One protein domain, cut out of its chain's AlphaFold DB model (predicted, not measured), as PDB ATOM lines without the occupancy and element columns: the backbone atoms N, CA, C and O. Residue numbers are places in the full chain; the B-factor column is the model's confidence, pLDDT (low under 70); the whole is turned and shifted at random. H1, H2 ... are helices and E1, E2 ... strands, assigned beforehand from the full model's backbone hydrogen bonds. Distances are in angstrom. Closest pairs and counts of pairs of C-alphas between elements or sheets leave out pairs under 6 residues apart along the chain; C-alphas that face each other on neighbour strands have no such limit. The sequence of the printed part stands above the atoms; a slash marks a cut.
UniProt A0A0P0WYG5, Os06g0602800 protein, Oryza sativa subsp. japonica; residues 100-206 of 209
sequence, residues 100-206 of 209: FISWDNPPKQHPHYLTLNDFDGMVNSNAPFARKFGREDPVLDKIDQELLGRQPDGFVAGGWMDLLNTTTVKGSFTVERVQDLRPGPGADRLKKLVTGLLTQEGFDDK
ATOM      1  N   PHE A 100      46.930 -49.047  21.054       97.15
ATOM      2  CA  PHE A 100      48.029 -49.728  21.722       97.15
ATOM      3  C   PHE A 100      48.168 -51.140  21.146       97.15
ATOM      4  O   PHE A 100      47.234 -51.945  21.219       97.15
ATOM      5  N   ILE A 101      49.329 -51.450  20.568       95.58
ATOM      6  CA  ILE A 101      49.613 -52.772  20.009       95.58
ATOM      7  C   ILE A 101      51.017 -53.210  20.424       95.58
ATOM      8  O   ILE A 101      51.996 -52.526  20.137       95.58
ATOM      9  N   SER A 102      51.108 -54.376  21.063       95.65
ATOM     10  CA  SER A 102      52.383 -54.999  21.425       95.65
ATOM     11  C   SER A 102      52.877 -55.885  20.278       95.65
ATOM     12  O   SER A 102      52.186 -56.812  19.844       95.65
ATOM     13  N   TRP A 103      54.071 -55.584  19.770       94.92
ATOM     14  CA  TRP A 103      54.714 -56.294  18.664       94.92
ATOM     15  C   TRP A 103      56.107 -56.779  19.057       94.92
ATOM     16  O   TRP A 103      56.798 -56.152  19.859       94.92
ATOM     17  N   ASP A 104      56.552 -57.859  18.417       93.70
ATOM     18  CA  ASP A 104      57.978 -58.143  18.281       93.70
ATOM     19  C   ASP A 104      58.703 -56.974  17.585       93.70
ATOM     20  O   ASP A 104      58.113 -56.253  16.775       93.70
ATOM     21  N   ASN A 105      60.005 -56.820  17.835       92.22
ATOM     22  CA  ASN A 105      60.866 -55.942  17.047       92.22
ATOM     23  C   ASN A 105      61.982 -56.769  16.375       92.22
ATOM     24  O   ASN A 105      62.865 -57.257  17.085       92.22
ATOM     25  N   PRO A 106      61.970 -56.940  15.038       91.30
ATOM     26  CA  PRO A 106      61.004 -56.391  14.078       91.30
ATOM     27  C   PRO A 106      59.614 -57.063  14.162       91.30
ATOM     28  O   PRO A 106      59.529 -58.220  14.584       91.30
ATOM     29  N   PRO A 107      58.533 -56.385  13.721       89.92
ATOM     30  CA  PRO A 107      57.183 -56.944  13.760       89.92
ATOM     31  C   PRO A 107      57.064 -58.260  12.988       89.92
ATOM     32  O   PRO A 107      57.456 -58.354  11.822       89.92
ATOM     33  N   LYS A 108      56.480 -59.276  13.634       89.90
ATOM     34  CA  LYS A 108      56.051 -60.524  12.983       89.90
ATOM     35  C   LYS A 108      54.661 -60.360  12.352       89.90
ATOM     36  O   LYS A 108      54.092 -59.276  12.329       89.90
ATOM     37  N   GLN A 109      54.090 -61.448  11.834       87.21
ATOM     38  CA  GLN A 109      52.782 -61.435  11.162       87.21
ATOM     39  C   GLN A 109      51.607 -61.066  12.089       87.21
ATOM     40  O   GLN A 109      50.594 -60.534  11.632       87.21
ATOM     41  N   HIS A 110      51.710 -61.359  13.386       90.23
ATOM     42  CA  HIS A 110      50.647 -61.108  14.354       90.23
ATOM     43  C   HIS A 110      51.193 -60.423  15.607       90.23
ATOM     44  O   HIS A 110      52.285 -60.786  16.042       90.23
ATOM     45  N   PRO A 111      50.425 -59.500  16.213       94.67
ATOM     46  CA  PRO A 111      50.812 -58.905  17.481       94.67
ATOM     47  C   PRO A 111      50.680 -59.927  18.616       94.67
ATOM     48  O   PRO A 111      50.005 -60.966  18.475       94.67
ATOM     49  N   HIS A 112      51.312 -59.609  19.743       96.32
ATOM     50  CA  HIS A 112      51.172 -60.360  20.984       96.32
ATOM     51  C   HIS A 112      49.735 -60.285  21.509       96.32
ATOM     52  O   HIS A 112      48.978 -59.379  21.161       96.32
ATOM     53  N   TYR A 113      49.352 -61.266  22.325       98.03
ATOM     54  CA  TYR A 113      48.171 -61.118  23.168       98.03
ATOM     55  C   TYR A 113      48.536 -60.206  24.339       98.03
ATOM     56  O   TYR A 113      49.552 -60.437  24.989       98.03
ATOM     57  N   LEU A 114      47.727 -59.176  24.565       98.41
ATOM     58  CA  LEU A 114      47.869 -58.258  25.687       98.41
ATOM     59  C   LEU A 114      47.470 -58.961  26.983       98.41
ATOM     60  O   LEU A 114      46.446 -59.644  27.020       98.41
ATOM     61  N   THR A 115      48.278 -58.766  28.019       98.38
ATOM     62  CA  THR A 115      48.137 -59.389  29.341       98.38
ATOM     63  C   THR A 115      48.159 -58.327  30.443       98.38
ATOM     64  O   THR A 115      48.341 -57.138  30.175       98.38
ATOM     65  N   LEU A 116      48.046 -58.739  31.711       98.42
ATOM     66  CA  LEU A 116      48.195 -57.835  32.862       98.42
ATOM     67  C   LEU A 116      49.517 -57.047  32.860       98.42
ATOM     68  O   LEU A 116      49.536 -55.911  33.325       98.42
ATOM     69  N   ASN A 117      50.594 -57.608  32.298       98.07
ATOM     70  CA  ASN A 117      51.890 -56.926  32.203       98.07
ATOM     71  C   ASN A 117      51.866 -55.730  31.238       98.07
ATOM     72  O   ASN A 117      52.683 -54.822  31.362       98.07
ATOM     73  N   ASP A 118      50.936 -55.720  30.282       98.29
ATOM     74  CA  ASP A 118      50.788 -54.644  29.304       98.29
ATOM     75  C   ASP A 118      49.857 -53.526  29.803       98.29
ATOM     76  O   ASP A 118      49.763 -52.482  29.159       98.29
ATOM     77  N   PHE A 119      49.169 -53.713  30.941       98.38
ATOM     78  CA  PHE A 119      48.129 -52.796  31.421       98.38
ATOM     79  C   PHE A 119      48.631 -51.365  31.617       98.38
ATOM     80  O   PHE A 119      48.060 -50.428  31.057       98.38
ATOM     81  N   ASP A 120      49.729 -51.189  32.349       98.11
ATOM     82  CA  ASP A 120      50.284 -49.856  32.587       98.11
ATOM     83  C   ASP A 120      50.735 -49.206  31.272       98.11
ATOM     84  O   ASP A 120      50.531 -48.011  31.063       98.11
ATOM     85  N   GLY A 121      51.299 -49.993  30.349       97.64
ATOM     86  CA  GLY A 121      51.665 -49.537  29.006       97.64
ATOM     87  C   GLY A 121      50.452 -49.057  28.205       97.64
ATOM     88  O   GLY A 121      50.496 -47.972  27.621       97.64
ATOM     89  N   MET A 122      49.349 -49.812  28.243       97.70
ATOM     90  CA  MET A 122      48.082 -49.433  27.616       97.70
ATOM     91  C   MET A 122      47.575 -48.099  28.160       97.70
ATOM     92  O   MET A 122      47.334 -47.175  27.384       97.70
ATOM     93  N   VAL A 123      47.467 -47.961  29.483       97.60
ATOM     94  CA  VAL A 123      46.951 -46.737  30.116       97.60
ATOM     95  C   VAL A 123      47.853 -45.538  29.822       97.60
ATOM     96  O   VAL A 123      47.364 -44.482  29.414       97.60
ATOM     97  N   ASN A 124      49.169 -45.706  29.964       97.43
ATOM     98  CA  ASN A 124      50.143 -44.633  29.771       97.43
ATOM     99  C   ASN A 124      50.277 -44.189  28.311       97.43
ATOM    100  O   ASN A 124      50.611 -43.029  28.061       97.43
ATOM    101  N   SER A 125      49.975 -45.068  27.348       97.41
ATOM    102  CA  SER A 125      49.933 -44.706  25.924       97.41
ATOM    103  C   SER A 125      48.848 -43.678  25.599       97.41
ATOM    104  O   SER A 125      48.940 -42.981  24.593       97.41
ATOM    105  N   ASN A 126      47.829 -43.558  26.461       98.11
ATOM    106  CA  ASN A 126      46.636 -42.740  26.249       98.11
ATOM    107  C   ASN A 126      45.811 -43.126  25.000       98.11
ATOM    108  O   ASN A 126      44.904 -42.382  24.615       98.11
ATOM    109  N   ALA A 127      46.100 -44.271  24.371       97.25
ATOM    110  CA  ALA A 127      45.373 -44.760  23.210       97.25
ATOM    111  C   ALA A 127      43.925 -45.135  23.587       97.25
ATOM    112  O   ALA A 127      43.709 -45.815  24.592       97.25
ATOM    113  N   PRO A 128      42.916 -44.710  22.802       96.29
ATOM    114  CA  PRO A 128      41.520 -45.077  23.047       96.29
ATOM    115  C   PRO A 128      41.211 -46.538  22.690       96.29
ATOM    116  O   PRO A 128      40.223 -47.082  23.180       96.29
ATOM    117  N   PHE A 129      42.036 -47.169  21.851       96.96
ATOM    118  CA  PHE A 129      41.894 -48.566  21.457       96.96
ATOM    119  C   PHE A 129      43.139 -49.365  21.838       96.96
ATOM    120  O   PHE A 129      44.241 -48.829  21.952       96.96
ATOM    121  N   ALA A 130      42.977 -50.673  21.981       96.64
ATOM    122  CA  ALA A 130      44.072 -51.610  22.178       96.64
ATOM    123  C   ALA A 130      43.789 -52.881  21.378       96.64
ATOM    124  O   ALA A 130      42.628 -53.278  21.224       96.64
ATOM    125  N   ARG A 131      44.832 -53.508  20.824       95.71
ATOM    126  CA  ARG A 131      44.666 -54.664  19.942       95.71
ATOM    127  C   ARG A 131      45.313 -55.934  20.476       95.71
ATOM    128  O   ARG A 131      46.514 -56.007  20.706       95.71
ATOM    129  N   LYS A 132      44.451 -56.951  20.387       96.75
ATOM    130  CA  LYS A 132      44.592 -58.395  20.560       96.75
ATOM    131  C   LYS A 132      44.616 -58.825  22.018       96.75
ATOM    132  O   LYS A 132      45.654 -58.951  22.645       96.75
ATOM    133  N   PHE A 133      43.424 -59.131  22.504       97.91
ATOM    134  CA  PHE A 133      43.197 -59.719  23.812       97.91
ATOM    135  C   PHE A 133      42.967 -61.220  23.683       97.91
ATOM    136  O   PHE A 133      42.417 -61.690  22.679       97.91
ATOM    137  N   GLY A 134      43.425 -61.969  24.684       97.38
ATOM    138  CA  GLY A 134      42.998 -63.347  24.869       97.38
ATOM    139  C   GLY A 134      41.511 -63.384  25.220       97.38
ATOM    140  O   GLY A 134      40.963 -62.429  25.773       97.38
ATOM    141  N   ARG A 135      40.837 -64.485  24.886       97.08
ATOM    142  CA  ARG A 135      39.483 -64.720  25.395       97.08
ATOM    143  C   ARG A 135      39.564 -64.883  26.914       97.08
ATOM    144  O   ARG A 135      40.385 -65.674  27.362       97.08
ATOM    145  N   GLU A 136      38.694 -64.186  27.648       95.36
ATOM    146  CA  GLU A 136      38.600 -64.291  29.118       95.36
ATOM    147  C   GLU A 136      39.948 -64.008  29.820       95.36
ATOM    148  O   GLU A 136      40.234 -64.544  30.886       95.36
ATOM    149  N   ASP A 137      40.804 -63.180  29.206       97.65
ATOM    150  CA  ASP A 137      42.079 -62.791  29.808       97.65
ATOM    151  C   ASP A 137      41.842 -61.856  31.012       97.65
ATOM    152  O   ASP A 137      41.092 -60.884  30.861       97.65
ATOM    153  N   PRO A 138      42.497 -62.070  32.173       97.93
ATOM    154  CA  PRO A 138      42.330 -61.237  33.369       97.93
ATOM    155  C   PRO A 138      42.592 -59.738  33.165       97.93
ATOM    156  O   PRO A 138      42.147 -58.911  33.963       97.93
ATOM    157  N   VAL A 139      43.320 -59.346  32.111       98.13
ATOM    158  CA  VAL A 139      43.494 -57.926  31.777       98.13
ATOM    159  C   VAL A 139      42.169 -57.240  31.432       98.13
ATOM    160  O   VAL A 139      42.019 -56.048  31.694       98.13
ATOM    161  N   LEU A 140      41.196 -57.979  30.885       97.22
ATOM    162  CA  LEU A 140      39.867 -57.460  30.568       97.22
ATOM    163  C   LEU A 140      39.108 -57.092  31.848       97.22
ATOM    164  O   LEU A 140      38.550 -55.999  31.915       97.22
ATOM    165  N   ASP A 141      39.189 -57.928  32.887       96.16
ATOM    166  CA  ASP A 141      38.591 -57.639  34.199       96.16
ATOM    167  C   ASP A 141      39.224 -56.393  34.838       96.16
ATOM    168  O   ASP A 141      38.530 -55.541  35.397       96.16
ATOM    169  N   LYS A 142      40.549 -56.235  34.700       97.24
ATOM    170  CA  LYS A 142      41.259 -55.042  35.187       97.24
ATOM    171  C   LYS A 142      40.849 -53.775  34.426       97.24
ATOM    172  O   LYS A 142      40.675 -52.729  35.047       97.24
ATOM    173  N   ILE A 143      40.659 -53.849  33.104       96.90
ATOM    174  CA  ILE A 143      40.127 -52.737  32.288       96.90
ATOM    175  C   ILE A 143      38.713 -52.368  32.745       96.90
ATOM    176  O   ILE A 143      38.422 -51.188  32.956       96.90
ATOM    177  N   ASP A 144      37.854 -53.368  32.926       95.48
ATOM    178  CA  ASP A 144      36.479 -53.188  33.380       95.48
ATOM    179  C   ASP A 144      36.419 -52.498  34.746       95.48
ATOM    180  O   ASP A 144      35.686 -51.519  34.912       95.48
ATOM    181  N   GLN A 145      37.241 -52.945  35.697       94.72
ATOM    182  CA  GLN A 145      37.293 -52.390  37.045       94.72
ATOM    183  C   GLN A 145      37.907 -50.981  37.086       94.72
ATOM    184  O   GLN A 145      37.315 -50.072  37.665       94.72
ATOM    185  N   GLU A 146      39.093 -50.786  36.501       95.30
ATOM    186  CA  GLU A 146      39.893 -49.570  36.717       95.30
ATOM    187  C   GLU A 146      39.636 -48.462  35.689       95.30
ATOM    188  O   GLU A 146      39.789 -47.283  36.010       95.30
ATOM    189  N   LEU A 147      39.260 -48.807  34.452       94.62
ATOM    190  CA  LEU A 147      39.077 -47.822  33.378       94.62
ATOM    191  C   LEU A 147      37.612 -47.540  33.067       94.62
ATOM    192  O   LEU A 147      37.291 -46.410  32.691       94.62
ATOM    193  N   LEU A 148      36.750 -48.551  33.190       92.67
ATOM    194  CA  LEU A 148      35.345 -48.465  32.791       92.67
ATOM    195  C   LEU A 148      34.381 -48.387  33.983       92.67
ATOM    196  O   LEU A 148      33.230 -48.001  33.797       92.67
ATOM    197  N   GLY A 149      34.829 -48.728  35.198       89.95
ATOM    198  CA  GLY A 149      33.981 -48.747  36.393       89.95
ATOM    199  C   GLY A 149      32.799 -49.718  36.274       89.95
ATOM    200  O   GLY A 149      31.729 -49.476  36.840       89.95
ATOM    201  N   ARG A 150      32.965 -50.791  35.494       90.58
ATOM    202  CA  ARG A 150      31.932 -51.790  35.224       90.58
ATOM    203  C   ARG A 150      31.724 -52.661  36.463       90.58
ATOM    204  O   ARG A 150      32.673 -53.213  37.011       90.58
ATOM    205  N   GLN A 151      30.473 -52.801  36.898       86.75
ATOM    206  CA  GLN A 151      30.119 -53.739  37.968       86.75
ATOM    207  C   GLN A 151      30.234 -55.195  37.476       86.75
ATOM    208  O   GLN A 151      29.987 -55.432  36.288       86.75
ATOM    209  N   PRO A 152      30.547 -56.169  38.356       87.06
ATOM    210  CA  PRO A 152      30.532 -57.588  37.999       87.06
ATOM    211  C   PRO A 152      29.210 -57.973  37.330       87.06
ATOM    212  O   PRO A 152      28.145 -57.561  37.790       87.06
ATOM    213  N   ASP A 153      29.288 -58.696  36.210       85.54
ATOM    214  CA  ASP A 153      28.139 -59.117  35.391       85.54
ATOM    215  C   ASP A 153      27.229 -57.975  34.877       85.54
ATOM    216  O   ASP A 153      26.164 -58.219  34.310       85.54
ATOM    217  N   GLY A 154      27.648 -56.715  35.035       87.28
ATOM    218  CA  GLY A 154      26.910 -55.524  34.620       87.28
ATOM    219  C   GLY A 154      27.349 -54.966  33.266       87.28
ATOM    220  O   GLY A 154      28.150 -55.562  32.542       87.28
ATOM    221  N   PHE A 155      26.847 -53.775  32.938       87.09
ATOM    222  CA  PHE A 155      27.258 -52.986  31.771       87.09
ATOM    223  C   PHE A 155      28.076 -51.765  32.205       87.09
ATOM    224  O   PHE A 155      27.919 -51.267  33.320       87.09
ATOM    225  N   VAL A 156      28.940 -51.271  31.316       88.17
ATOM    226  CA  VAL A 156      29.648 -49.998  31.512       88.17
ATOM    227  C   VAL A 156      28.623 -48.866  31.483       88.17
ATOM    228  O   VAL A 156      27.907 -48.709  30.492       88.17
ATOM    229  N   ALA A 157      28.543 -48.075  32.553       82.26
ATOM    230  CA  ALA A 157      27.655 -46.920  32.586       82.26
ATOM    231  C   ALA A 157      28.171 -45.844  31.616       82.26
ATOM    232  O   ALA A 157      29.305 -45.378  31.722       82.26
ATOM    233  N   GLY A 158      27.342 -45.448  30.650       81.42
ATOM    234  CA  GLY A 158      27.641 -44.296  29.803       81.42
ATOM    235  C   GLY A 158      27.469 -42.985  30.574       81.42
ATOM    236  O   GLY A 158      26.765 -42.940  31.579       81.42
ATOM    237  N   GLY A 159      28.009 -41.886  30.041       80.47
ATOM    238  CA  GLY A 159      27.842 -40.542  30.626       80.47
ATOM    239  C   GLY A 159      26.393 -40.030  30.689       80.47
ATOM    240  O   GLY A 159      26.160 -38.928  31.168       80.47
ATOM    241  N   TRP A 160      25.432 -40.818  30.201       78.59
ATOM    242  CA  TRP A 160      23.997 -40.552  30.264       78.59
ATOM    243  C   TRP A 160      23.352 -40.954  31.594       78.59
ATOM    244  O   TRP A 160      22.237 -40.518  31.879       78.59
ATOM    245  N   MET A 161      24.013 -41.814  32.372       71.75
ATOM    246  CA  MET A 161      23.480 -42.404  33.597       71.75
ATOM    247  C   MET A 161      24.239 -41.851  34.802       71.75
ATOM    248  O   MET A 161      25.465 -41.939  34.856       71.75
ATOM    249  N   ASP A 162      23.523 -41.295  35.780       62.25
ATOM    250  CA  ASP A 162      24.142 -40.910  37.048       62.25
ATOM    251  C   ASP A 162      24.297 -42.145  37.945       62.25
ATOM    252  O   ASP A 162      23.315 -42.788  38.323       62.25
ATOM    253  N   LEU A 163      25.542 -42.493  38.276       54.92
ATOM    254  CA  LEU A 163      25.855 -43.541  39.252       54.92
ATOM    255  C   LEU A 163      25.614 -43.072  40.698       54.92
ATOM    256  O   LEU A 163      25.648 -43.896  41.611       54.92
ATOM    257  N   LEU A 164      25.386 -41.774  40.939       49.16
ATOM    258  CA  LEU A 164      25.431 -41.206  42.288       49.16
ATOM    259  C   LEU A 164      24.145 -41.340  43.113       49.16
ATOM    260  O   LEU A 164      24.124 -40.851  44.242       49.16
ATOM    261  N   ASN A 165      23.087 -42.018  42.649       48.87
ATOM    262  CA  ASN A 165      21.912 -42.196  43.513       48.87
ATOM    263  C   ASN A 165      21.088 -43.468  43.258       48.87
ATOM    264  O   ASN A 165      19.957 -43.434  42.777       48.87
ATOM    265  N   THR A 166      21.624 -44.619  43.663       48.91
ATOM    266  CA  THR A 166      20.919 -45.917  43.649       48.91
ATOM    267  C   THR A 166      19.768 -46.031  44.658       48.91
ATOM    268  O   THR A 166      19.118 -47.072  44.716       48.91
ATOM    269  N   THR A 167      19.453 -44.989  45.439       52.72
ATOM    270  CA  THR A 167      18.335 -45.050  46.401       52.72
ATOM    271  C   THR A 167      16.963 -44.793  45.769       52.72
ATOM    272  O   THR A 167      15.949 -45.220  46.320       52.72
ATOM    273  N   THR A 168      16.895 -44.177  44.587       49.44
ATOM    274  CA  THR A 168      15.626 -43.879  43.904       49.44
ATOM    275  C   THR A 168      15.565 -44.527  42.527       49.44
ATOM    276  O   THR A 168      16.172 -44.061  41.571       49.44
ATOM    277  N   VAL A 169      14.757 -45.585  42.415       51.07
ATOM    278  CA  VAL A 169      14.474 -46.370  41.194       51.07
ATOM    279  C   VAL A 169      13.630 -45.577  40.164       51.07
ATOM    280  O   VAL A 169      12.686 -46.101  39.583       51.07
ATOM    281  N   LYS A 170      13.898 -44.288  39.919       47.96
ATOM    282  CA  LYS A 170      13.136 -43.490  38.935       47.96
ATOM    283  C   LYS A 170      14.015 -42.504  38.165       47.96
ATOM    284  O   LYS A 170      14.410 -41.483  38.709       47.96
ATOM    285  N   GLY A 171      14.210 -42.795  36.876       53.82
ATOM    286  CA  GLY A 171      14.797 -41.890  35.879       53.82
ATOM    287  C   GLY A 171      16.194 -42.321  35.442       53.82
ATOM    288  O   GLY A 171      17.180 -41.746  35.873       53.82
ATOM    289  N   SER A 172      16.284 -43.358  34.602       61.23
ATOM    290  CA  SER A 172      17.535 -44.043  34.227       61.23
ATOM    291  C   SER A 172      18.481 -43.255  33.309       61.23
ATOM    292  O   SER A 172      19.498 -43.800  32.887       61.23
ATOM    293  N   PHE A 173      18.162 -42.003  32.983       62.08
ATOM    294  CA  PHE A 173      18.988 -41.119  32.166       62.08
ATOM    295  C   PHE A 173      18.920 -39.710  32.763       62.08
ATOM    296  O   PHE A 173      17.832 -39.151  32.880       62.08
ATOM    297  N   THR A 174      20.056 -39.155  33.180       65.73
ATOM    298  CA  THR A 174      20.143 -37.799  33.758       65.73
ATOM    299  C   THR A 174      20.584 -36.755  32.743       65.73
ATOM    300  O   THR A 174      20.354 -35.563  32.938       65.73
ATOM    301  N   VAL A 175      21.190 -37.193  31.641       70.09
ATOM    302  CA  VAL A 175      21.570 -36.331  30.525       70.09
ATOM    303  C   VAL A 175      20.570 -36.534  29.394       70.09
ATOM    304  O   VAL A 175      20.549 -37.583  28.759       70.09
ATOM    305  N   GLU A 176      19.736 -35.529  29.132       76.03
ATOM    306  CA  GLU A 176      18.773 -35.568  28.020       76.03
ATOM    307  C   GLU A 176      19.387 -35.076  26.704       76.03
ATOM    308  O   GLU A 176      18.995 -35.505  25.620       76.03
ATOM    309  N   ARG A 177      20.359 -34.161  26.786       84.23
ATOM    310  CA  ARG A 177      20.940 -33.488  25.623       84.23
ATOM    311  C   ARG A 177      22.418 -33.820  25.486       84.23
ATOM    312  O   ARG A 177      23.167 -33.769  26.456       84.23
ATOM    313  N   VAL A 178      22.867 -34.064  24.254       84.31
ATOM    314  CA  VAL A 178      24.277 -34.371  23.932       84.31
ATOM    315  C   VAL A 178      25.235 -33.292  24.466       84.31
ATOM    316  O   VAL A 178      26.348 -33.610  24.867       84.31
ATOM    317  N   GLN A 179      24.808 -32.022  24.505       86.97
ATOM    318  CA  GLN A 179      25.629 -30.896  24.977       86.97
ATOM    319  C   GLN A 179      25.900 -30.921  26.488       86.97
ATOM    320  O   GLN A 179      26.837 -30.268  26.950       86.97
ATOM    321  N   ASP A 180      25.086 -31.649  27.251       85.74
ATOM    322  CA  ASP A 180      25.223 -31.752  28.702       85.74
ATOM    323  C   ASP A 180      26.191 -32.885  29.105       85.74
ATOM    324  O   ASP A 180      26.613 -32.946  30.262       85.74
ATOM    325  N   LEU A 181      26.614 -33.739  28.157       86.36
ATOM    326  CA  LEU A 181      27.654 -34.745  28.386       86.36
ATOM    327  C   LEU A 181      28.975 -34.080  28.783       86.36
ATOM    328  O   LEU A 181      29.453 -33.143  28.136       86.36
ATOM    329  N   ARG A 182      29.600 -34.599  29.842       86.39
ATOM    330  CA  ARG A 182      30.890 -34.112  30.336       86.39
ATOM    331  C   ARG A 182      32.019 -35.086  29.992       86.39
ATOM    332  O   ARG A 182      31.818 -36.297  30.089       86.39
ATOM    333  N   PRO A 183      33.203 -34.581  29.599       89.39
ATOM    334  CA  PRO A 183      34.383 -35.418  29.414       89.39
ATOM    335  C   PRO A 183      34.715 -36.185  30.698       89.39
ATOM    336  O   PRO A 183      34.790 -35.594  31.773       89.39
ATOM    337  N   GLY A 184      34.906 -37.500  30.578       89.39
ATOM    338  CA  GLY A 184      35.460 -38.329  31.648       89.39
ATOM    339  C   GLY A 184      36.981 -38.497  31.520       89.39
ATOM    340  O   GLY A 184      37.569 -38.051  30.531       89.39
ATOM    341  N   PRO A 185      37.625 -39.245  32.435       92.17
ATOM    342  CA  PRO A 185      39.077 -39.459  32.418       92.17
ATOM    343  C   PRO A 185      39.620 -40.043  31.101       92.17
ATOM    344  O   PRO A 185      40.746 -39.757  30.700       92.17
ATOM    345  N   GLY A 186      38.822 -40.855  30.396       93.26
ATOM    346  CA  GLY A 186      39.183 -41.375  29.073       93.26
ATOM    347  C   GLY A 186      39.283 -40.293  27.994       93.26
ATOM    348  O   GLY A 186      40.175 -40.356  27.149       93.26
ATOM    349  N   ALA A 187      38.426 -39.271  28.052       94.35
ATOM    350  CA  ALA A 187      38.486 -38.135  27.139       94.35
ATOM    351  C   ALA A 187      39.730 -37.272  27.404       94.35
ATOM    352  O   ALA A 187      40.358 -36.806  26.453       94.35
ATOM    353  N   ASP A 188      40.139 -37.125  28.668       96.07
ATOM    354  CA  ASP A 188      41.376 -36.418  29.026       96.07
ATOM    355  C   ASP A 188      42.625 -37.145  28.515       96.07
ATOM    356  O   ASP A 188      43.528 -36.505  27.968       96.07
ATOM    357  N   ARG A 189      42.660 -38.484  28.617       97.40
ATOM    358  CA  ARG A 189      43.722 -39.302  28.006       97.40
ATOM    359  C   ARG A 189      43.778 -39.078  26.496       97.40
ATOM    360  O   ARG A 189      44.827 -38.703  25.975       97.40
ATOM    361  N   LEU A 190      42.647 -39.211  25.802       97.24
ATOM    362  CA  LEU A 190      42.594 -39.004  24.353       97.24
ATOM    363  C   LEU A 190      43.047 -37.592  23.956       97.24
ATOM    364  O   LEU A 190      43.833 -37.437  23.023       97.24
ATOM    365  N   LYS A 191      42.607 -36.560  24.686       97.82
ATOM    366  CA  LYS A 191      43.050 -35.178  24.468       97.82
ATOM    367  C   LYS A 191      44.565 -35.059  24.607       97.82
ATOM    368  O   LYS A 191      45.203 -34.478  23.734       97.82
ATOM    369  N   LYS A 192      45.146 -35.633  25.664       97.95
ATOM    370  CA  LYS A 192      46.597 -35.637  25.886       97.95
ATOM    371  C   LYS A 192      47.344 -36.312  24.732       97.95
ATOM    372  O   LYS A 192      48.341 -35.757  24.277       97.95
ATOM    373  N   LEU A 193      46.852 -37.453  24.240       97.76
ATOM    374  CA  LEU A 193      47.424 -38.138  23.078       97.76
ATOM    375  C   LEU A 193      47.393 -37.246  21.835       97.76
ATOM    376  O   LEU A 193      48.432 -36.995  21.235       97.76
ATOM    377  N   VAL A 194      46.212 -36.739  21.469       96.24
ATOM    378  CA  VAL A 194      46.026 -35.938  20.252       96.24
ATOM    379  C   VAL A 194      46.856 -34.660  20.306       96.24
ATOM    380  O   VAL A 194      47.571 -34.362  19.355       96.24
ATOM    381  N   THR A 195      46.821 -33.924  21.421       96.93
ATOM    382  CA  THR A 195      47.663 -32.736  21.592       96.93
ATOM    383  C   THR A 195      49.140 -33.095  21.468       96.93
ATOM    384  O   THR A 195      49.845 -32.433  20.717       96.93
ATOM    385  N   GLY A 196      49.594 -34.167  22.127       96.33
ATOM    386  CA  GLY A 196      50.986 -34.608  22.059       96.33
ATOM    387  C   GLY A 196      51.448 -34.957  20.643       96.33
ATOM    388  O   GLY A 196      52.547 -34.564  20.262       96.33
ATOM    389  N   LEU A 197      50.605 -35.634  19.857       94.65
ATOM    390  CA  LEU A 197      50.888 -35.963  18.456       94.65
ATOM    391  C   LEU A 197      51.020 -34.702  17.594       94.65
ATOM    392  O   LEU A 197      51.961 -34.594  16.816       94.65
ATOM    393  N   LEU A 198      50.108 -33.742  17.757       93.53
ATOM    394  CA  LEU A 198      50.086 -32.508  16.963       93.53
ATOM    395  C   LEU A 198      51.202 -31.522  17.336       93.53
ATOM    396  O   LEU A 198      51.590 -30.700  16.515       93.53
ATOM    397  N   THR A 199      51.718 -31.580  18.566       94.62
ATOM    398  CA  THR A 199      52.819 -30.717  19.031       94.62
ATOM    399  C   THR A 199      54.185 -31.402  18.987       94.62
ATOM    400  O   THR A 199      55.153 -30.868  19.525       94.62
ATOM    401  N   GLN A 200      54.276 -32.610  18.427       92.23
ATOM    402  CA  GLN A 200      55.524 -33.364  18.389       92.23
ATOM    403  C   GLN A 200      56.548 -32.680  17.471       92.23
ATOM    404  O   GLN A 200      56.227 -32.270  16.358       92.23
ATOM    405  N   GLU A 201      57.810 -32.610  17.899       92.07
ATOM    406  CA  GLU A 201      58.891 -32.116  17.043       92.07
ATOM    407  C   GLU A 201      59.010 -32.962  15.762       92.07
ATOM    408  O   GLU A 201      58.939 -34.203  15.800       92.07
ATOM    409  N   GLY A 202      59.151 -32.285  14.620       88.83
ATOM    410  CA  GLY A 202      59.151 -32.917  13.300       88.83
ATOM    411  C   GLY A 202      57.810 -33.556  12.933       88.83
ATOM    412  O   GLY A 202      57.803 -34.554  12.220       88.83
ATOM    413  N   PHE A 203      56.681 -33.055  13.459       89.71
ATOM    414  CA  PHE A 203      55.340 -33.496  13.050       89.71
ATOM    415  C   PHE A 203      55.193 -33.462  11.524       89.71
ATOM    416  O   PHE A 203      54.810 -34.470  10.931       89.71
ATOM    417  N   ASP A 204      55.610 -32.355  10.899       87.50
ATOM    418  CA  ASP A 204      55.510 -32.169   9.450       87.50
ATOM    419  C   ASP A 204      56.388 -33.128   8.634       87.50
ATOM    420  O   ASP A 204      56.007 -33.507   7.531       87.50
ATOM    421  N   ASP A 205      57.485 -33.630   9.205       86.89
ATOM    422  CA  ASP A 205      58.373 -34.602   8.550       86.89
ATOM    423  C   ASP A 205      57.873 -36.055   8.664       86.89
ATOM    424  O   ASP A 205      58.429 -36.974   8.056       86.89
ATOM    425  N   LYS A 206      56.860 -36.302   9.506       82.59
ATOM    426  CA  LYS A 206      56.385 -37.651   9.864       82.59
ATOM    427  C   LYS A 206      55.097 -38.056   9.169       82.59
ATOM    428  O   LYS A 206      54.663 -39.201   9.336       82.59
TER     429      LYS A 206
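AT A GLANCE: This is residues 100 to 206 of the 209 residues of the protein "Os06g0602800 protein" of Oryza sativa subsp. japonica (UniProt A0A0P0WYG5). Little of this loose model is regular structure: H1 and H2 pack side by side, H3 lies loosely across their last residues, and the loop of residues 149 to 184 reaches far out and folds back, residues 164 to 170 sticking out. The 107 printed residues, mostly helix by named elements, hold H1, E1, H2, H3 in order, 38 residues in all; the radius of gyration of the C-alphas is 17.8 A, the spans 56 by 37 by 19 A.

HOW THE PARTS SIT: Residues 100 to 101 pair, parallel, with 130 to 131 of E1, residues 129 to 131. H1, residues 116 to 125, touches H2, residues 138 to 148; their closest C-alphas, Leu 116 and Val 139, are 4.8 A apart. H3, residues 185 to 198, is close to but not clearly touching H1, closest C-alphas Ser 125 and Leu 193, 7.6 A. O i to N i+4 pairs within hydrogen-bond range: every one in H3, 4 of 6 in H1, 6 of 7 in H2.

IN THESE COORDINATES: H1 begins at C-alpha 116 (48.195, -57.835, 32.862) and spans 15.0 A, E1 6.9 A, H2 14.6 A; H3, 20.2 A, ends at C-alpha 198 (50.086, -32.508, 16.963).

THE WHOLE: The printed part has no cut. The H2 to H3 link is long, 36 residues; residues 162 to 174 are under pLDDT 70.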